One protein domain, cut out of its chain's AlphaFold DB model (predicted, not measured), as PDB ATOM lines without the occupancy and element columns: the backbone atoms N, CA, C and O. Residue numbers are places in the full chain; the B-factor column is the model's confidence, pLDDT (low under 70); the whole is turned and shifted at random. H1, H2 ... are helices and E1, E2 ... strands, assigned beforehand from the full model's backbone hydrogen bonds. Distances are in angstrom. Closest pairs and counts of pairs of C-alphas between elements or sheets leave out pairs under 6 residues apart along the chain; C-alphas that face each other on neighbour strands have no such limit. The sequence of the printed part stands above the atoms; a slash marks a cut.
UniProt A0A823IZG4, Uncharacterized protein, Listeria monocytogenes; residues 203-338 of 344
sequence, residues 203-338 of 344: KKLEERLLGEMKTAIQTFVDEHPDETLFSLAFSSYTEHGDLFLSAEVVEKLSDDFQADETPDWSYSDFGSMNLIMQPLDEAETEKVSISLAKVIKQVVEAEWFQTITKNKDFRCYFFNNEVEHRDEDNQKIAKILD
ATOM      1  N   LYS A 203     -56.597 -11.111 -38.667       95.62
ATOM      2  CA  LYS A 203     -57.112 -10.320 -37.533       95.62
ATOM      3  C   LYS A 203     -58.200 -11.039 -36.731       95.62
ATOM      4  O   LYS A 203     -58.187 -11.001 -35.513       95.62
ATOM      5  N   LYS A 204     -59.120 -11.730 -37.414       95.69
ATOM      6  CA  LYS A 204     -60.162 -12.522 -36.742       95.69
ATOM      7  C   LYS A 204     -59.571 -13.744 -36.042       95.69
ATOM      8  O   LYS A 204     -60.088 -14.159 -35.014       95.69
ATOM      9  N   LEU A 205     -58.511 -14.321 -36.611       95.38
ATOM     10  CA  LEU A 205     -57.733 -15.363 -35.951       95.38
ATOM     11  C   LEU A 205     -57.096 -14.817 -34.667       95.38
ATOM     12  O   LEU A 205     -57.276 -15.424 -33.621       95.38
ATOM     13  N   GLU A 206     -56.423 -13.665 -34.742       97.06
ATOM     14  CA  GLU A 206     -55.798 -13.000 -33.591       97.06
ATOM     15  C   GLU A 206     -56.831 -12.721 -32.476       97.06
ATOM     16  O   GLU A 206     -56.620 -13.110 -31.330       97.06
ATOM     17  N   GLU A 207     -57.981 -12.125 -32.817       97.25
ATOM     18  CA  GLU A 207     -59.081 -11.839 -31.879       97.25
ATOM     19  C   GLU A 207     -59.637 -13.106 -31.211       97.25
ATOM     20  O   GLU A 207     -59.861 -13.126 -30.000       97.25
ATOM     21  N   ARG A 208     -59.852 -14.170 -31.998       97.19
ATOM     22  CA  ARG A 208     -60.359 -15.450 -31.493       97.19
ATOM     23  C   ARG A 208     -59.366 -16.101 -30.535       97.19
ATOM     24  O   ARG A 208     -59.751 -16.442 -29.422       97.19
ATOM     25  N   LEU A 209     -58.106 -16.236 -30.954       97.19
ATOM     26  CA  LEU A 209     -57.065 -16.873 -30.147       97.19
ATOM     27  C   LEU A 209     -56.834 -16.122 -28.838       97.19
ATOM     28  O   LEU A 209     -56.678 -16.759 -27.805       97.19
ATOM     29  N   LEU A 210     -56.884 -14.787 -28.842       97.06
ATOM     30  CA  LEU A 210     -56.766 -14.000 -27.613       97.06
ATOM     31  C   LEU A 210     -57.862 -14.359 -26.595       97.06
ATOM     32  O   LEU A 210     -57.584 -14.516 -25.406       97.06
ATOM     33  N   GLY A 211     -59.108 -14.501 -27.060       97.19
ATOM     34  CA  GLY A 211     -60.236 -14.901 -26.217       97.19
ATOM     35  C   GLY A 211     -60.135 -16.345 -25.723       97.19
ATOM     36  O   GLY A 211     -60.367 -16.604 -24.540       97.19
ATOM     37  N   GLU A 212     -59.762 -17.272 -26.609       97.38
ATOM     38  CA  GLU A 212     -59.567 -18.692 -26.284       97.38
ATOM     39  C   GLU A 212     -58.427 -18.872 -25.263       97.38
ATOM     40  O   GLU A 212     -58.639 -19.501 -24.228       97.38
ATOM     41  N   MET A 213     -57.266 -18.241 -25.481       96.94
ATOM     42  CA  MET A 213     -56.123 -18.250 -24.554       96.94
ATOM     43  C   MET A 213     -56.474 -17.690 -23.188       96.94
ATOM     44  O   MET A 213     -56.211 -18.338 -22.178       96.94
ATOM     45  N   LYS A 214     -57.104 -16.512 -23.142       96.31
ATOM     46  CA  LYS A 214     -57.528 -15.916 -21.873       96.31
ATOM     47  C   LYS A 214     -58.444 -16.856 -21.094       96.31
ATOM     48  O   LYS A 214     -58.273 -17.010 -19.891       96.31
ATOM     49  N   THR A 215     -59.410 -17.463 -21.781       96.62
ATOM     50  CA  THR A 215     -60.365 -18.381 -21.151       96.62
ATOM     51  C   THR A 215     -59.648 -19.611 -20.608       96.62
ATOM     52  O   THR A 215     -59.821 -19.927 -19.439       96.62
ATOM     53  N   ALA A 216     -58.803 -20.259 -21.413       96.44
ATOM     54  CA  ALA A 216     -58.075 -21.457 -20.998       96.44
ATOM     55  C   ALA A 216     -57.155 -21.195 -19.795       96.44
ATOM     56  O   ALA A 216     -57.182 -21.949 -18.829       96.44
ATOM     57  N   ILE A 217     -56.386 -20.102 -19.827       95.12
ATOM     58  CA  ILE A 217     -55.467 -19.737 -18.741       95.12
ATOM     59  C   ILE A 217     -56.237 -19.397 -17.461       95.12
ATOM     60  O   ILE A 217     -55.851 -19.843 -16.386       95.12
ATOM     61  N   GLN A 218     -57.328 -18.627 -17.553       94.12
ATOM     62  CA  GLN A 218     -58.113 -18.277 -16.369       94.12
ATOM     63  C   GLN A 218     -58.782 -19.508 -15.753       94.12
ATOM     64  O   GLN A 218     -58.713 -19.675 -14.542       94.12
ATOM     65  N   THR A 219     -59.375 -20.379 -16.576       94.81
ATOM     66  CA  THR A 219     -59.955 -21.641 -16.104       94.81
ATOM     67  C   THR A 219     -58.910 -22.479 -15.375       94.81
ATOM     68  O   THR A 219     -59.178 -22.933 -14.272       94.81
ATOM     69  N   PHE A 220     -57.704 -22.611 -15.940       94.31
ATOM     70  CA  PHE A 220     -56.611 -23.331 -15.291       94.31
ATOM     71  C   PHE A 220     -56.256 -22.726 -13.924       94.31
ATOM     72  O   PHE A 220     -56.218 -23.429 -12.924       94.31
ATOM     73  N   VAL A 221     -56.062 -21.408 -13.837       91.56
ATOM     74  CA  VAL A 221     -55.743 -20.756 -12.553       91.56
ATOM     75  C   VAL A 221     -56.872 -20.914 -11.528       91.56
ATOM     76  O   VAL A 221     -56.602 -21.106 -10.344       91.56
ATOM     77  N   ASP A 222     -58.131 -20.854 -11.963       92.06
ATOM     78  CA  ASP A 222     -59.294 -21.001 -11.082       92.06
ATOM     79  C   ASP A 222     -59.458 -22.445 -10.568       92.06
ATOM     80  O   ASP A 222     -59.917 -22.650  -9.443       92.06
ATOM     81  N   GLU A 223     -59.080 -23.442 -11.373       92.94
ATOM     82  CA  GLU A 223     -59.086 -24.867 -11.009       92.94
ATOM     83  C   GLU A 223     -57.913 -25.251 -10.091       92.94
ATOM     84  O   GLU A 223     -58.024 -26.216  -9.331       92.94
ATOM     85  N   HIS A 224     -56.840 -24.455 -10.096       90.00
ATOM     86  CA  HIS A 224     -55.608 -24.685  -9.340       90.00
ATOM     87  C   HIS A 224     -55.271 -23.518  -8.378       90.00
ATOM     88  O   HIS A 224     -54.178 -22.952  -8.437       90.00
ATOM     89  N   PRO A 225     -56.175 -23.132  -7.450       89.19
ATOM     90  CA  PRO A 225     -56.036 -21.905  -6.653       89.19
ATOM     91  C   PRO A 225     -54.905 -21.943  -5.613       89.19
ATOM     92  O   PRO A 225     -54.468 -20.889  -5.144       89.19
ATOM     93  N   ASP A 226     -54.460 -23.143  -5.230       87.88
ATOM     94  CA  ASP A 226     -53.392 -23.364  -4.248       87.88
ATOM     95  C   ASP A 226     -52.009 -23.536  -4.907       87.88
ATOM     96  O   ASP A 226     -50.994 -23.629  -4.215       87.88
ATOM     97  N   GLU A 227     -51.955 -23.560  -6.240       86.62
ATOM     98  CA  GLU A 227     -50.731 -23.724  -7.015       86.62
ATOM     99  C   GLU A 227     -50.242 -22.367  -7.538       86.62
ATOM    100  O   GLU A 227     -51.016 -21.505  -7.958       86.62
ATOM    101  N   THR A 228     -48.926 -22.149  -7.523       84.31
ATOM    102  CA  THR A 228     -48.334 -20.962  -8.150       84.31
ATOM    103  C   THR A 228     -47.839 -21.318  -9.541       84.31
ATOM    104  O   THR A 228     -46.948 -22.155  -9.680       84.31
ATOM    105  N   LEU A 229     -48.371 -20.639 -10.560       86.88
ATOM    106  CA  LEU A 229     -47.889 -20.762 -11.932       86.88
ATOM    107  C   LEU A 229     -46.425 -20.290 -12.016       86.88
ATOM    108  O   LEU A 229     -46.117 -19.129 -11.724       86.88
ATOM    109  N   PHE A 230     -45.528 -21.201 -12.393       85.75
ATOM    110  CA  PHE A 230     -44.087 -20.964 -12.481       85.75
ATOM    111  C   PHE A 230     -43.635 -20.734 -13.922       85.75
ATOM    112  O   PHE A 230     -42.878 -19.800 -14.188       85.75
ATOM    113  N   SER A 231     -44.143 -21.517 -14.869       88.50
ATOM    114  CA  SER A 231     -43.886 -21.286 -16.286       88.50
ATOM    115  C   SER A 231     -45.095 -21.611 -17.157       88.50
ATOM    116  O   SER A 231     -45.979 -22.373 -16.763       88.50
ATOM    117  N   LEU A 232     -45.156 -20.980 -18.331       91.19
ATOM    118  CA  LEU A 232     -46.201 -21.187 -19.333       91.19
ATOM    119  C   LEU A 232     -45.569 -21.379 -20.714       91.19
ATOM    120  O   LEU A 232     -44.822 -20.518 -21.182       91.19
ATOM    121  N   ALA A 233     -45.910 -22.470 -21.389       91.12
ATOM    122  CA  ALA A 233     -45.547 -22.706 -22.777       91.12
ATOM    123  C   ALA A 233     -46.726 -22.492 -23.719       91.12
ATOM    124  O   ALA A 233     -47.853 -22.914 -23.457       91.12
ATOM    125  N   PHE A 234     -46.413 -21.903 -24.866       92.81
ATOM    126  CA  PHE A 234     -47.251 -21.878 -26.050       92.81
ATOM    127  C   PHE A 234     -46.599 -22.794 -27.087       92.81
ATOM    128  O   PHE A 234     -45.576 -22.438 -27.665       92.81
ATOM    129  N   SER A 235     -47.162 -23.970 -27.328       90.69
ATOM    130  CA  SER A 235     -46.591 -24.965 -28.240       90.69
ATOM    131  C   SER A 235     -47.412 -25.029 -29.517       90.69
ATOM    132  O   SER A 235     -48.522 -25.552 -29.535       90.69
ATOM    133  N   SER A 236     -46.891 -24.446 -30.591       89.88
ATOM    134  CA  SER A 236     -47.574 -24.406 -31.884       89.88
ATOM    135  C   SER A 236     -47.095 -25.502 -32.823       89.88
ATOM    136  O   SER A 236     -45.906 -25.784 -32.918       89.88
ATOM    137  N   TYR A 237     -48.033 -26.078 -33.564       87.25
ATOM    138  CA  TYR A 237     -47.775 -26.994 -34.665       87.25
ATOM    139  C   TYR A 237     -48.477 -26.437 -35.892       87.25
ATOM    140  O   TYR A 237     -49.546 -26.886 -36.300       87.25
ATOM    141  N   THR A 238     -47.912 -25.365 -36.443       80.19
ATOM    142  CA  THR A 238     -48.581 -24.560 -37.478       80.19
ATOM    143  C   THR A 238     -48.896 -25.339 -38.754       80.19
ATOM    144  O   THR A 238     -49.893 -25.042 -39.410       80.19
ATOM    145  N   GLU A 239     -48.116 -26.377 -39.062       73.44
ATOM    146  CA  GLU A 239     -48.373 -27.304 -40.172       73.44
ATOM    147  C   GLU A 239     -49.577 -28.222 -39.927       73.44
ATOM    148  O   GLU A 239     -50.280 -28.589 -40.870       73.44
ATOM    149  N   HIS A 240     -49.833 -28.569 -38.664       79.50
ATOM    150  CA  HIS A 240     -50.992 -29.358 -38.238       79.50
ATOM    151  C   HIS A 240     -52.198 -28.479 -37.892       79.50
ATOM    152  O   HIS A 240     -53.326 -28.958 -37.857       79.50
ATOM    153  N   GLY A 241     -51.968 -27.173 -37.752       85.38
ATOM    154  CA  GLY A 241     -53.000 -26.203 -37.439       85.38
ATOM    155  C   GLY A 241     -53.343 -26.165 -35.956       85.38
ATOM    156  O   GLY A 241     -54.429 -25.695 -35.638       85.38
ATOM    157  N   ASP A 242     -52.436 -26.583 -35.071       89.88
ATOM    158  CA  ASP A 242     -52.703 -26.723 -33.637       89.88
ATOM    159  C   ASP A 242     -51.850 -25.784 -32.777       89.88
ATOM    160  O   ASP A 242     -50.736 -25.388 -33.132       89.88
ATOM    161  N   LEU A 243     -52.396 -25.434 -31.617       92.81
ATOM    162  CA  LEU A 243     -51.726 -24.741 -30.528       92.81
ATOM    163  C   LEU A 243     -52.087 -25.428 -29.213       92.81
ATOM    164  O   LEU A 243     -53.267 -25.625 -28.921       92.81
ATOM    165  N   PHE A 244     -51.076 -25.689 -28.399       93.00
ATOM    166  CA  PHE A 244     -51.200 -26.244 -27.061       93.00
ATOM    167  C   PHE A 244     -50.662 -25.269 -26.018       93.00
ATOM    168  O   PHE A 244     -49.730 -24.504 -26.286       93.00
ATOM    169  N   LEU A 245     -51.281 -25.285 -24.842       93.31
ATOM    170  CA  LEU A 245     -50.844 -24.545 -23.668       93.31
ATOM    171  C   LEU A 245     -50.411 -25.530 -22.586       93.31
ATOM    172  O   LEU A 245     -51.193 -26.401 -22.196       93.31
ATOM    173  N   SER A 246     -49.197 -25.341 -22.083       92.44
ATOM    174  CA  SER A 246     -48.595 -26.178 -21.041       92.44
ATOM    175  C   SER A 246     -48.166 -25.304 -19.875       92.44
ATOM    176  O   SER A 246     -47.745 -24.167 -20.084       92.44
ATOM    177  N   ALA A 247     -48.262 -25.815 -18.655       90.56
ATOM    178  CA  ALA A 247     -47.898 -25.079 -17.454       90.56
ATOM    179  C   ALA A 247     -47.006 -25.916 -16.539       90.56
ATOM    180  O   ALA A 247     -47.201 -27.119 -16.364       90.56
ATOM    181  N   GLU A 248     -46.058 -25.240 -15.909       86.12
ATOM    182  CA  GLU A 248     -45.358 -25.737 -14.732       86.12
ATOM    183  C   GLU A 248     -45.867 -24.973 -13.517       86.12
ATOM    184  O   GLU A 248     -46.000 -23.743 -13.541       86.12
ATOM    185  N   VAL A 249     -46.149 -25.707 -12.449       84.12
ATOM    186  CA  VAL A 249     -46.667 -25.150 -11.204       84.12
ATOM    187  C   VAL A 249     -45.800 -25.580 -10.035       84.12
ATOM    188  O   VAL A 249     -45.133 -26.610 -10.076       84.12
ATOM    189  N   VAL A 250     -45.860 -24.821  -8.949       79.19
ATOM    190  CA  VAL A 250     -45.262 -25.218  -7.675       79.19
ATOM    191  C   VAL A 250     -46.275 -25.057  -6.545       79.19
ATOM    192  O   VAL A 250     -46.888 -23.998  -6.397       79.19
ATOM    193  N   GLU A 251     -46.437 -26.099  -5.723       67.81
ATOM    194  CA  GLU A 251     -47.281 -26.048  -4.516       67.81
ATOM    195  C   GLU A 251     -46.680 -25.109  -3.454       67.81
ATOM    196  O   GLU A 251     -47.398 -24.407  -2.741       67.81
ATOM    197  N   LYS A 252     -45.340 -25.074  -3.345       63.47
ATOM    198  CA  LYS A 252     -44.570 -24.135  -2.513       63.47
ATOM    199  C   LYS A 252     -43.212 -23.856  -3.146       63.47
ATOM    200  O   LYS A 252     -42.446 -24.784  -3.386       63.47
ATOM    201  N   LEU A 253     -42.892 -22.578  -3.337       59.66
ATOM    202  CA  LEU A 253     -41.538 -22.139  -3.677       59.66
ATOM    203  C   LEU A 253     -40.598 -22.531  -2.526       59.66
ATOM    204  O   LEU A 253     -40.729 -22.005  -1.420       59.66
ATOM    205  N   SER A 254     -39.695 -23.484  -2.759       58.66
ATOM    206  CA  SER A 254     -38.564 -23.706  -1.857       58.66
ATOM    207  C   SER A 254     -37.498 -22.644  -2.132       58.66
ATOM    208  O   SER A 254     -37.310 -22.228  -3.275       58.66
ATOM    209  N   ASP A 255     -36.783 -22.212  -1.093       58.78
ATOM    210  CA  ASP A 255     -35.701 -21.224  -1.227       58.78
ATOM    211  C   ASP A 255     -34.523 -21.731  -2.096       58.78
ATOM    212  O   ASP A 255     -33.677 -20.939  -2.508       58.78
ATOM    213  N   ASP A 256     -34.490 -23.035  -2.403       57.28
ATOM    214  CA  ASP A 256     -33.424 -23.717  -3.148       57.28
ATOM    215  C   ASP A 256     -33.757 -23.971  -4.635       57.28
ATOM    216  O   ASP A 256     -32.943 -24.562  -5.347       57.28
ATOM    217  N   PHE A 257     -34.930 -23.556  -5.133       58.47
ATOM    218  CA  PHE A 257     -35.309 -23.799  -6.531       58.47
ATOM    219  C   PHE A 257     -34.477 -22.928  -7.491       58.47
ATOM    220  O   PHE A 257     -34.549 -21.696  -7.453       58.47
ATOM    221  N   GLN A 258     -33.678 -23.556  -8.359       57.00
ATOM    222  CA  GLN A 258     -32.882 -22.858  -9.371       57.00
ATOM    223  C   GLN A 258     -33.611 -22.833 -10.712       57.00
ATOM    224  O   GLN A 258     -33.919 -23.866 -11.289       57.00
ATOM    225  N   ALA A 259     -33.835 -21.632 -11.240       54.38
ATOM    226  CA  ALA A 259     -34.596 -21.408 -12.466       54.38
ATOM    227  C   ALA A 259     -33.837 -21.749 -13.773       54.38
ATOM    228  O   ALA A 259     -34.338 -21.437 -14.850       54.38
ATOM    229  N   ASP A 260     -32.628 -22.311 -13.717       54.38
ATOM    230  CA  ASP A 260     -31.798 -22.575 -14.908       54.38
ATOM    231  C   ASP A 260     -31.964 -23.990 -15.489       54.38
ATOM    232  O   ASP A 260     -31.305 -24.334 -16.471       54.38
ATOM    233  N   GLU A 261     -32.867 -24.797 -14.934       57.81
ATOM    234  CA  GLU A 261     -33.234 -26.096 -15.500       57.81
ATOM    235  C   GLU A 261     -34.392 -25.949 -16.503       57.81
ATOM    236  O   GLU A 261     -35.256 -25.079 -16.375       57.81
ATOM    237  N   THR A 262     -34.386 -26.771 -17.557       60.06
ATOM    238  CA  THR A 262     -35.528 -26.908 -18.476       60.06
ATOM    239  C   THR A 262     -36.785 -27.277 -17.683       60.06
ATOM    240  O   THR A 262     -36.682 -28.199 -16.874       60.06
ATOM    241  N   PRO A 263     -37.941 -26.625 -17.928       63.97
ATOM    242  CA  PRO A 263     -39.185 -26.921 -17.218       63.97
ATOM    243  C   PRO A 263     -39.515 -28.416 -17.249       63.97
ATOM    244  O   PRO A 263     -39.548 -29.016 -18.328       63.97
ATOM    245  N   ASP A 264     -39.787 -29.011 -16.086       70.62
ATOM    246  CA  ASP A 264     -40.395 -30.342 -16.005       70.62
ATOM    247  C   ASP A 264     -41.914 -30.149 -16.008       70.62
ATOM    248  O   ASP A 264     -42.536 -29.931 -14.965       70.62
ATOM    249  N   TRP A 265     -42.495 -30.092 -17.215       77.06
ATOM    250  CA  TRP A 265     -43.892 -29.703 -17.438       77.06
ATOM    251  C   TRP A 265     -44.854 -30.528 -16.580       77.06
ATOM    252  O   TRP A 265     -45.216 -31.653 -16.929       77.06
ATOM    253  N   SER A 266     -45.322 -29.939 -15.478       72.88
ATOM    254  CA  SER A 266     -46.271 -30.591 -14.570       72.88
ATOM    255  C   SER A 266     -47.618 -30.834 -15.256       72.88
ATOM    256  O   SER A 266     -48.265 -31.854 -15.027       72.88
ATOM    257  N   TYR A 267     -48.005 -29.919 -16.151       73.88
ATOM    258  CA  TYR A 267     -49.190 -30.023 -16.990       73.88
ATOM    259  C   TYR A 267     -48.808 -29.796 -18.449       73.88
ATOM    260  O   TYR A 267     -48.652 -28.660 -18.900       73.88
ATOM    261  N   SER A 268     -48.664 -30.889 -19.197       69.44
ATOM    262  CA  SER A 268     -48.210 -30.822 -20.586       69.44
ATOM    263  C   SER A 268     -49.238 -30.197 -21.529       69.44
ATOM    264  O   SER A 268     -48.821 -29.536 -22.465       69.44
ATOM    265  N   ASP A 269     -50.548 -30.330 -21.281       79.88
ATOM    266  CA  ASP A 269     -51.596 -29.780 -22.158       79.88
ATOM    267  C   ASP A 269     -52.879 -29.442 -21.376       79.88
ATOM    268  O   ASP A 269     -53.808 -30.248 -21.303       79.88
ATOM    269  N   PHE A 270     -52.966 -28.245 -20.787       90.94
ATOM    270  CA  PHE A 270     -54.209 -27.791 -20.134       90.94
ATOM    271  C   PHE A 270     -55.146 -27.043 -21.096       90.94
ATOM    272  O   PHE A 270     -56.325 -26.841 -20.803       90.94
ATOM    273  N   GLY A 271     -54.646 -26.629 -22.263       91.25
ATOM    274  CA  GLY A 271     -55.433 -25.967 -23.300       91.25
ATOM    275  C   GLY A 271     -55.012 -26.399 -24.698       91.25
ATOM    276  O   GLY A 271     -53.826 -26.537 -24.975       91.25
ATOM    277  N   SER A 272     -55.986 -26.575 -25.593       93.31
ATOM    278  CA  SER A 272     -55.752 -26.868 -27.010       93.31
ATOM    279  C   SER A 272     -56.661 -26.008 -27.884       93.31
ATOM    280  O   SER A 272     -57.848 -25.835 -27.594       93.31
ATOM    281  N   MET A 273     -56.089 -25.428 -28.937       94.50
ATOM    282  CA  MET A 273     -56.750 -24.495 -29.843       94.50
ATOM    283  C   MET A 273     -56.392 -24.822 -31.283       94.50
ATOM    284  O   MET A 273     -55.226 -24.982 -31.634       94.50
ATOM    285  N   ASN A 274     -57.402 -24.818 -32.149       92.88
ATOM    286  CA  ASN A 274     -57.180 -24.902 -33.586       92.88
ATOM    287  C   ASN A 274     -56.732 -23.530 -34.098       92.88
ATOM    288  O   ASN A 274     -57.472 -22.553 -33.965       92.88
ATOM    289  N   LEU A 275     -55.567 -23.445 -34.730       90.88
ATOM    290  CA  LEU A 275     -55.086 -22.276 -35.457       90.88
ATOM    291  C   LEU A 275     -55.844 -22.128 -36.779       90.88
ATOM    292  O   LEU A 275     -56.641 -21.200 -36.937       90.88
ATOM    293  N   ILE A 276     -55.613 -23.039 -37.728       87.88
ATOM    294  CA  ILE A 276     -56.207 -23.019 -39.067       87.88
ATOM    295  C   ILE A 276     -56.426 -24.457 -39.557       87.88
ATOM    296  O   ILE A 276     -55.480 -25.213 -39.696       87.88
ATOM    297  N   MET A 277     -57.673 -24.791 -39.910       83.62
ATOM    298  CA  MET A 277     -58.077 -26.137 -40.364       83.62
ATOM    299  C   MET A 277     -57.827 -26.414 -41.855       83.62
ATOM    300  O   MET A 277     -58.159 -27.485 -42.357       83.62
ATOM    301  N   GLN A 278     -57.322 -25.428 -42.598       87.56
ATOM    302  CA  GLN A 278     -57.018 -25.574 -44.022       87.56
ATOM    303  C   GLN A 278     -55.505 -25.666 -44.238       87.56
ATOM    304  O   GLN A 278     -54.755 -25.002 -43.526       87.56
ATOM    305  N   PRO A 279     -55.051 -26.409 -45.257       90.06
ATOM    306  CA  PRO A 279     -53.633 -26.526 -45.571       90.06
ATOM    307  C   PRO A 279     -53.036 -25.158 -45.912       90.06
ATOM    308  O   PRO A 279     -53.693 -24.327 -46.555       90.06
ATOM    309  N   LEU A 280     -51.797 -24.943 -45.480       91.38
ATOM    310  CA  LEU A 280     -51.049 -23.697 -45.627       91.38
ATOM    311  C   LEU A 280     -49.866 -23.904 -46.576       91.38
ATOM    312  O   LEU A 280     -49.292 -24.991 -46.625       91.38
ATOM    313  N   ASP A 281     -49.512 -22.867 -47.333       92.06
ATOM    314  CA  ASP A 281     -48.167 -22.781 -47.904       92.06
ATOM    315  C   ASP A 281     -47.192 -22.162 -46.889       92.06
ATOM    316  O   ASP A 281     -47.582 -21.702 -45.819       92.06
ATOM    317  N   GLU A 282     -45.915 -22.108 -47.245       90.31
ATOM    318  CA  GLU A 282     -44.849 -21.576 -46.390       90.31
ATOM    319  C   GLU A 282     -45.100 -20.117 -45.959       90.31
ATOM    320  O   GLU A 282     -44.910 -19.755 -44.796       90.31
ATOM    321  N   ALA A 283     -45.598 -19.277 -46.871       91.81
ATOM    322  CA  ALA A 283     -45.873 -17.871 -46.592       91.81
ATOM    323  C   ALA A 283     -47.103 -17.674 -45.687       91.81
ATOM    324  O   ALA A 283     -47.162 -16.726 -44.897       91.81
ATOM    325  N   GLU A 284     -48.122 -18.519 -45.822       93.19
ATOM    326  CA  GLU A 284     -49.287 -18.541 -44.948       93.19
ATOM    327  C   GLU A 284     -48.926 -19.086 -43.565       93.19
ATOM    328  O   GLU A 284     -49.339 -18.467 -42.584       93.19
ATOM    329  N   THR A 285     -48.121 -20.152 -43.484       91.00
ATOM    330  CA  THR A 285     -47.570 -20.691 -42.231       91.00
ATOM    331  C   THR A 285     -46.816 -19.606 -41.470       91.00
ATOM    332  O   THR A 285     -47.166 -19.313 -40.329       91.00
ATOM    333  N   GLU A 286     -45.883 -18.902 -42.122       90.31
ATOM    334  CA  GLU A 286     -45.140 -17.803 -41.492       90.31
ATOM    335  C   GLU A 286     -46.081 -16.713 -40.944       90.31
ATOM    336  O   GLU A 286     -45.919 -16.229 -39.821       90.31
ATOM    337  N   LYS A 287     -47.110 -16.324 -41.709       92.94
ATOM    338  CA  LYS A 287     -48.088 -15.315 -41.267       92.94
ATOM    339  C   LYS A 287     -48.945 -15.793 -40.100       92.94
ATOM    340  O   LYS A 287     -49.302 -14.964 -39.258       92.94
ATOM    341  N   VAL A 288     -49.300 -17.078 -40.049       93.12
ATOM    342  CA  VAL A 288     -50.005 -17.668 -38.902       93.12
ATOM    343  C   VAL A 288     -49.107 -17.611 -37.668       93.12
ATOM    344  O   VAL A 288     -49.555 -17.081 -36.654       93.12
ATOM    345  N   SER A 289     -47.834 -18.008 -37.768       91.00
ATOM    346  CA  SER A 289     -46.875 -17.918 -36.655       91.00
ATOM    347  C   SER A 289     -46.676 -16.481 -36.167       91.00
ATOM    348  O   SER A 289     -46.691 -16.221 -34.968       91.00
ATOM    349  N   ILE A 290     -46.571 -15.511 -37.084       92.25
ATOM    350  CA  ILE A 290     -46.496 -14.079 -36.743       92.25
ATOM    351  C   ILE A 290     -47.768 -13.607 -36.029       92.25
ATOM    352  O   ILE A 290     -47.694 -12.826 -35.082       92.25
ATOM    353  N   SER A 291     -48.941 -14.038 -36.499       95.19
ATOM    354  CA  SER A 291     -50.222 -13.687 -35.877       95.19
ATOM    355  C   SER A 291     -50.291 -14.248 -34.458       95.19
ATOM    356  O   SER A 291     -50.624 -13.521 -33.529       95.19
ATOM    357  N   LEU A 292     -49.883 -15.507 -34.282       94.62
ATOM    358  CA  LEU A 292     -49.807 -16.164 -32.986       94.62
ATOM    359  C   LEU A 292     -48.851 -15.439 -32.026       94.62
ATOM    360  O   LEU A 292     -49.256 -15.116 -30.913       94.62
ATOM    361  N   ALA A 293     -47.642 -15.082 -32.466       92.25
ATOM    362  CA  ALA A 293     -46.677 -14.342 -31.647       92.25
ATOM    363  C   ALA A 293     -47.238 -13.001 -31.131       92.25
ATOM    364  O   ALA A 293     -47.026 -12.631 -29.977       92.25
ATOM    365  N   LYS A 294     -48.016 -12.278 -31.951       95.00
ATOM    366  CA  LYS A 294     -48.693 -11.046 -31.503       95.00
ATOM    367  C   LYS A 294     -49.775 -11.305 -30.462       95.00
ATOM    368  O   LYS A 294     -50.004 -10.443 -29.617       95.00
ATOM    369  N   VAL A 295     -50.497 -12.419 -30.569       96.56
ATOM    370  CA  VAL A 295     -51.523 -12.789 -29.585       96.56
ATOM    371  C   VAL A 295     -50.856 -13.161 -28.270       96.56
ATOM    372  O   VAL A 295     -51.256 -12.641 -27.237       96.56
ATOM    373  N   ILE A 296     -49.802 -13.976 -28.318       93.81
ATOM    374  CA  ILE A 296     -49.000 -14.349 -27.148       93.81
ATOM    375  C   ILE A 296     -48.488 -13.096 -26.436       93.81
ATOM    376  O   ILE A 296     -48.710 -12.935 -25.240       93.81
ATOM    377  N   LYS A 297     -47.894 -12.156 -27.181       93.25
ATOM    378  CA  LYS A 297     -47.484 -10.856 -26.643       93.25
ATOM    379  C   LYS A 297     -48.634 -10.132 -25.937       93.25
ATOM    380  O   LYS A 297     -48.474  -9.705 -24.802       93.25
ATOM    381  N   GLN A 298     -49.796 -10.033 -26.583       94.69
ATOM    382  CA  GLN A 298     -50.971  -9.381 -25.997       94.69
ATOM    383  C   GLN A 298     -51.474 -10.077 -24.731       94.69
ATOM    384  O   GLN A 298     -51.903  -9.390 -23.812       94.69
ATOM    385  N   VAL A 299     -51.443 -11.412 -24.677       94.44
ATOM    386  CA  VAL A 299     -51.785 -12.175 -23.469       94.44
ATOM    387  C   VAL A 299     -50.821 -11.814 -22.351       94.44
ATOM    388  O   VAL A 299     -51.259 -11.416 -21.278       94.44
ATOM    389  N   VAL A 300     -49.521 -11.895 -22.625       90.75
ATOM    390  CA  VAL A 300     -48.478 -11.700 -21.620       90.75
ATOM    391  C   VAL A 300     -48.429 -10.259 -21.100       90.75
ATOM    392  O   VAL A 300     -48.239 -10.034 -19.908       90.75
ATOM    393  N   GLU A 301     -48.657  -9.268 -21.959       90.81
ATOM    394  CA  GLU A 301     -48.695  -7.851 -21.574       90.81
ATOM    395  C   GLU A 301     -50.026  -7.432 -20.924       90.81
ATOM    396  O   GLU A 301     -50.138  -6.314 -20.413       90.81
ATOM    397  N   ALA A 302     -51.053  -8.286 -20.931       92.62
ATOM    398  CA  ALA A 302     -52.356  -7.915 -20.404       92.62
ATOM    399  C   ALA A 302     -52.350  -7.795 -18.874       92.62
ATOM    400  O   ALA A 302     -51.847  -8.664 -18.164       92.62
ATOM    401  N   GLU A 303     -53.029  -6.767 -18.354       91.62
ATOM    402  CA  GLU A 303     -53.121  -6.519 -16.908       91.62
ATOM    403  C   GLU A 303     -53.636  -7.738 -16.129       91.62
ATOM    404  O   GLU A 303     -53.099  -8.065 -15.077       91.62
ATOM    405  N   TRP A 304     -54.639  -8.450 -16.657       91.56
ATOM    406  CA  TRP A 304     -55.185  -9.646 -16.003       91.56
ATOM    407  C   TRP A 304     -54.143 -10.766 -15.891       91.56
ATOM    408  O   TRP A 304     -54.080 -11.438 -14.864       91.56
ATOM    409  N   PHE A 305     -53.286 -10.933 -16.899       89.88
ATOM    410  CA  PHE A 305     -52.246 -11.957 -16.898       89.88
ATOM    411  C   PHE A 305     -51.158 -11.623 -15.869       89.88
ATOM    412  O   PHE A 305     -50.761 -12.462 -15.068       89.88
ATOM    413  N   GLN A 306     -50.786 -10.346 -15.772       85.62
ATOM    414  CA  GLN A 306     -49.838  -9.867 -14.763       85.62
ATOM    415  C   GLN A 306     -50.327 -10.109 -13.320       85.62
ATOM    416  O   GLN A 306     -49.521 -10.274 -12.406       85.62
ATOM    417  N   THR A 307     -51.647 -10.163 -13.088       84.19
ATOM    418  CA  THR A 307     -52.190 -10.464 -11.750       84.19
ATOM    419  C   THR A 307     -52.069 -11.929 -11.338       84.19
ATOM    420  O   THR A 307     -52.054 -12.199 -10.134       84.19
ATOM    421  N   ILE A 308     -51.976 -12.856 -12.295       82.56
ATOM    422  CA  ILE A 308     -51.823 -14.293 -12.025       82.56
ATOM    423  C   ILE A 308     -50.342 -14.702 -11.984       82.56
ATOM    424  O   ILE A 308     -49.972 -15.597 -11.230       82.56
ATOM    425  N   THR A 309     -49.462 -13.974 -12.674       78.88
ATOM    426  CA  THR A 309     -48.007 -14.189 -12.664       78.88
ATOM    427  C   THR A 309     -47.320 -13.372 -11.564       78.88
ATOM    428  O   THR A 309     -46.507 -12.486 -11.827       78.88
ATOM    429  N   LYS A 310     -47.651 -13.639 -10.294       67.50
ATOM    430  CA  LYS A 310     -47.054 -12.921  -9.142       67.50
ATOM    431  C   LYS A 310     -45.610 -13.337  -8.835       67.50
ATOM    432  O   LYS A 310     -44.961 -12.719  -7.990       67.50
ATOM    433  N   ASN A 311     -45.122 -14.392  -9.481       72.88
ATOM    434  CA  ASN A 311     -43.778 -14.900  -9.281       72.88
ATOM    435  C   ASN A 311     -42.764 -14.086 -10.101       72.88
ATOM    436  O   ASN A 311     -42.865 -13.990 -11.320       72.88
ATOM    437  N   LYS A 312     -41.757 -13.525  -9.421       72.69
ATOM    438  CA  LYS A 312     -40.648 -12.774 -10.039       72.69
ATOM    439  C   LYS A 312     -39.813 -13.620 -11.012       72.69
ATOM    440  O   LYS A 312     -39.154 -13.056 -11.880       72.69
ATOM    441  N   ASP A 313     -39.847 -14.940 -10.845       77.75
ATOM    442  CA  ASP A 313     -39.107 -15.910 -11.648       77.75
ATOM    443  C   ASP A 313     -39.992 -16.578 -12.712       77.75
ATOM    444  O   ASP A 313     -39.536 -17.511 -13.368       77.75
ATOM    445  N   PHE A 314     -41.229 -16.093 -12.910       83.69
ATOM    446  CA  PHE A 314     -42.139 -16.614 -13.929       83.69
ATOM    447  C   PHE A 314     -41.550 -16.483 -15.342       83.69
ATOM    448  O   PHE A 314     -40.968 -15.450 -15.692       83.69
ATOM    449  N   ARG A 315     -41.716 -17.528 -16.163       85.19
ATOM    450  CA  ARG A 315     -41.195 -17.589 -17.538       85.19
ATOM    451  C   ARG A 315     -42.271 -17.980 -18.545       85.19
ATOM    452  O   ARG A 315     -43.106 -18.841 -18.277       85.19
ATOM    453  N   CYS A 316     -42.193 -17.379 -19.727       87.56
ATOM    454  CA  CYS A 316     -42.983 -17.760 -20.889       87.56
ATOM    455  C   CYS A 316     -42.085 -18.384 -21.955       87.56
ATOM    456  O   CYS A 316     -41.010 -17.865 -22.246       87.56
ATOM    457  N   TYR A 317     -42.585 -19.439 -22.588       86.94
ATOM    458  CA  TYR A 317     -41.907 -20.150 -23.664       86.94
ATOM    459  C   TYR A 317     -42.798 -20.208 -24.903       86.94
ATOM    460  O   TYR A 317     -44.009 -20.400 -24.792       86.94
ATOM    461  N   PHE A 318     -42.216 -20.054 -26.094       88.31
ATOM    462  CA  PHE A 318     -42.931 -20.233 -27.357       88.31
ATOM    463  C   PHE A 318     -42.213 -21.270 -28.219       88.31
ATOM    464  O   PHE A 318     -41.104 -21.037 -28.694       88.31
ATOM    465  N   PHE A 319     -42.866 -22.408 -28.436       83.88
ATOM    466  CA  PHE A 319     -42.367 -23.501 -29.260       83.88
ATOM    467  C   PHE A 319     -43.111 -23.551 -30.599       83.88
ATOM    468  O   PHE A 319     -44.315 -23.277 -30.687       83.88
ATOM    469  N   ASN A 320     -42.408 -23.942 -31.658       78.06
ATOM    470  CA  ASN A 320     -43.006 -24.316 -32.936       78.06
ATOM    471  C   ASN A 320     -42.430 -25.654 -33.397       78.06
ATOM    472  O   ASN A 320     -41.229 -25.745 -33.632       78.06
ATOM    473  N   ASN A 321     -43.285 -26.669 -33.538       75.31
ATOM    474  CA  ASN A 321     -42.894 -28.046 -33.847       75.31
ATOM    475  C   ASN A 321     -41.774 -28.558 -32.917       75.31
ATOM    476  O   ASN A 321     -40.734 -29.002 -33.393       75.31
ATOM    477  N   GLU A 322     -41.966 -28.438 -31.598       66.31
ATOM    478  CA  GLU A 322     -41.004 -28.851 -30.549       66.31
ATOM    479  C   GLU A 322     -39.663 -28.089 -30.535       66.31
ATOM    480  O   GLU A 322     -38.844 -28.293 -29.640       66.31
ATOM    481  N   VAL A 323     -39.443 -27.161 -31.470       65.12
ATOM    482  CA  VAL A 323     -38.293 -26.257 -31.451       65.12
ATOM    483  C   VAL A 323     -38.674 -25.010 -30.665       65.12
ATOM    484  O   VAL A 323     -39.631 -24.308 -31.003       65.12
ATOM    485  N   GLU A 324     -37.935 -24.742 -29.592       60.34
ATOM    486  CA  GLU A 324     -38.028 -23.481 -28.861       60.34
ATOM    487  C   GLU A 324     -37.637 -22.350 -29.812       60.34
ATOM    488  O   GLU A 324     -36.532 -22.368 -30.356       60.34
ATOM    489  N   HIS A 325     -38.520 -21.372 -30.033       60.84
ATOM    490  CA  HIS A 325     -38.151 -20.182 -30.800       60.84
ATOM    491  C   HIS A 325     -37.160 -19.360 -29.982       60.84
ATOM    492  O   HIS A 325     -37.542 -18.471 -29.226       60.84
ATOM    493  N   ARG A 326     -35.876 -19.665 -30.153       53.53
ATOM    494  CA  ARG A 326     -34.771 -18.783 -29.783       53.53
ATOM    495  C   ARG A 326     -34.554 -17.790 -30.922       53.53
ATOM    496  O   ARG A 326     -34.862 -18.088 -32.076       53.53
ATOM    497  N   ASP A 327     -34.023 -16.612 -30.604       50.69
ATOM    498  CA  ASP A 327     -33.890 -15.449 -31.503       50.69
ATOM    499  C   ASP A 327     -33.313 -15.728 -32.913       50.69
ATOM    500  O   ASP A 327     -33.488 -14.922 -33.832       50.69
ATOM    501  N   GLU A 328     -32.625 -16.851 -33.106       51.03
ATOM    502  CA  GLU A 328     -31.853 -17.166 -34.307       51.03
ATOM    503  C   GLU A 328     -32.686 -17.765 -35.462       51.03
ATOM    504  O   GLU A 328     -32.347 -17.526 -36.624       51.03
ATOM    505  N   ASP A 329     -33.810 -18.444 -35.189       59.44
ATOM    506  CA  ASP A 329     -34.525 -19.235 -36.213       59.44
ATOM    507  C   ASP A 329     -35.637 -18.464 -36.949       59.44
ATOM    508  O   ASP A 329     -35.962 -18.756 -38.103       59.44
ATOM    509  N   ASN A 330     -36.216 -17.429 -36.325       68.56
ATOM    510  CA  ASN A 330     -37.186 -16.546 -36.979       68.56
ATOM    511  C   ASN A 330     -37.106 -15.106 -36.453       68.56
ATOM    512  O   ASN A 330     -37.852 -14.696 -35.561       68.56
ATOM    513  N   GLN A 331     -36.258 -14.294 -37.094       78.56
ATOM    514  CA  GLN A 331     -36.014 -12.891 -36.726       78.56
ATOM    515  C   GLN A 331     -37.286 -12.028 -36.627       78.56
ATOM    516  O   GLN A 331     -37.300 -11.026 -35.909       78.56
ATOM    517  N   LYS A 332     -38.363 -12.365 -37.355       82.19
ATOM    518  CA  LYS A 332     -39.624 -11.609 -37.282       82.19
ATOM    519  C   LYS A 332     -40.385 -11.913 -35.996       82.19
ATOM    520  O   LYS A 332     -40.921 -10.983 -35.404       82.19
ATOM    521  N   ILE A 333     -40.445 -13.183 -35.593       81.75
ATOM    522  CA  ILE A 333     -41.079 -13.614 -34.339       81.75
ATOM    523  C   ILE A 333     -40.265 -13.103 -33.152       81.75
ATOM    524  O   ILE A 333     -40.837 -12.442 -32.287       81.75
ATOM    525  N   ALA A 334     -38.945 -13.303 -33.187       80.19
ATOM    526  CA  ALA A 334     -37.996 -12.775 -32.210       80.19
ATOM    527  C   ALA A 334     -38.236 -11.282 -31.957       80.19
ATOM    528  O   ALA A 334     -38.556 -10.866 -30.853       80.19
ATOM    529  N   LYS A 335     -38.269 -10.471 -33.021       84.50
ATOM    530  CA  LYS A 335     -38.539  -9.029 -32.927       84.50
ATOM    531  C   LYS A 335     -39.918  -8.670 -32.348       84.50
ATOM    532  O   LYS A 335     -40.089  -7.572 -31.823       84.50
ATOM    533  N   ILE A 336     -40.932  -9.522 -32.509       84.38
ATOM    534  CA  ILE A 336     -42.260  -9.279 -31.923       84.38
ATOM    535  C   ILE A 336     -42.208  -9.500 -30.412       84.38
ATOM    536  O   ILE A 336     -42.770  -8.687 -29.671       84.38
ATOM    537  N   LEU A 337     -41.544 -10.574 -29.987       84.00
ATOM    538  CA  LEU A 337     -41.414 -10.979 -28.589       84.00
ATOM    539  C   LEU A 337     -40.284 -10.243 -27.849       84.00
ATOM    540  O   LEU A 337     -40.271 -10.237 -26.622       84.00
ATOM    541  N   ASP A 338     -39.403  -9.555 -28.574       82.25
ATOM    542  CA  ASP A 338     -38.344  -8.723 -28.010       82.25
ATOM    543  C   ASP A 338     -38.916  -7.676 -27.039       82.25
ATOM    544  O   ASP A 338     -39.910  -6.987 -27.318       82.25
TER     545      ASP A 338
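AT A GLANCE: This is residues 203 to 338 of the 344 residues of an uncharacterized protein of Listeria monocytogenes (UniProt A0A823IZG4). Two long helices, H1 and H2, cover one face of a twisted sheet of four strands, H1 over the E3 and E2 side and H2 over the E1 and E4 side, while no named helix covers the other face. Short H4 packs on H2, short H3 follows the last turn of H2, and a long loop, residues 251 to 266, reaches out to 26 A from the mean of the C-alphas. The printed part has 136 residues with four named helices and four named strands, in the order H1 E1 E2 E3 H2 H3 E4 H4. The mixed sheet runs E3 E2 E1 E4, with E4 parallel to E1 and the other neighbours antiparallel; the class is mixed, helices and strands. The whole is compact, with a radius of gyration of the C-alphas of 15.0 A, and elongated, spanning 48 by 30 by 24 A.

HOW THE PARTS SIT: H1, residues 203 to 223, is on the sheet of E1, residues 228 to 237, E2, residues 242 to 250, E3, residues 267 to 274, and E4, residues 315 to 320. It lies over E3 and E2 at a height of 9.1 A, only just along the strands, at 29 degrees to E3 on the local plane; the closest C-alphas of H1 and E3 are those of Ala 216 and Gly 271, 5.7 A. E1, E2 and E3 form a meander, each strand the antiparallel neighbour of the one before. In the hairpin E1 and E2, N 233 and O 246 are 2.8 A apart, within hydrogen-bond range; in the hairpin E2 and E3, N 245 and O 271 are 2.8 A apart. E3 bends by 54 degrees at residue 270. H2, residues 282 to 301, lies on the same face as H1, over E1 and E4 at a height of 9.9 A, along the strands at 8 degrees to E1 on the local plane. H2 touches H1 with residues 291 to 299 alone, closest at the C-alphas of Leu 210 and Val 295, 5.7 A, at a steep tilt of 46 degrees, the same way. H3, residues 303 to 308, is close to H1 but not clearly touching, with the C-alphas of Val 221 and Ile 308 7.6 A apart. E4 is parallel to E1, with N 234 and O 317 2.8 A apart. E3, H2, H3 and E4 form a split strand-helix-strand unit, two strands running the same way with E2 and E1 between them, and its crossover is right-handed. H4, residues 331 to 337, touches H2, closest at the C-alphas of Ile 290 and Ile 333, 5.9 A, at a shallow tilt of 21 degrees. Every O i to N i+4 pair is within hydrogen-bond range in H1, H2 and H4; in H3 1 of 2 is.

IN THESE COORDINATES: H1 begins at C-alpha 203 (-57.112, -10.320, -37.533) and is 30.3 A long. E1 is 27.2 A, E2 27.0 A and E3 19.1 A long. H2, 28.6 A long, begins at C-alpha 282 (-44.849, -21.576, -46.390). H3 is 9.3 A and E4 16.9 A long. H4, 10.0 A long, ends at C-alpha 337 (-41.414, -10.979, -28.589).

THE WHOLE: The two C-alphas farthest apart are those of Asp 255 and Asp 281, 48.3 A. The printed part has no cut, and E2 to E3 is a long link. The mean pLDDT of the printed part is 83.7; residues 251 to 263, 268, 310 and 322 to 330 are under 70.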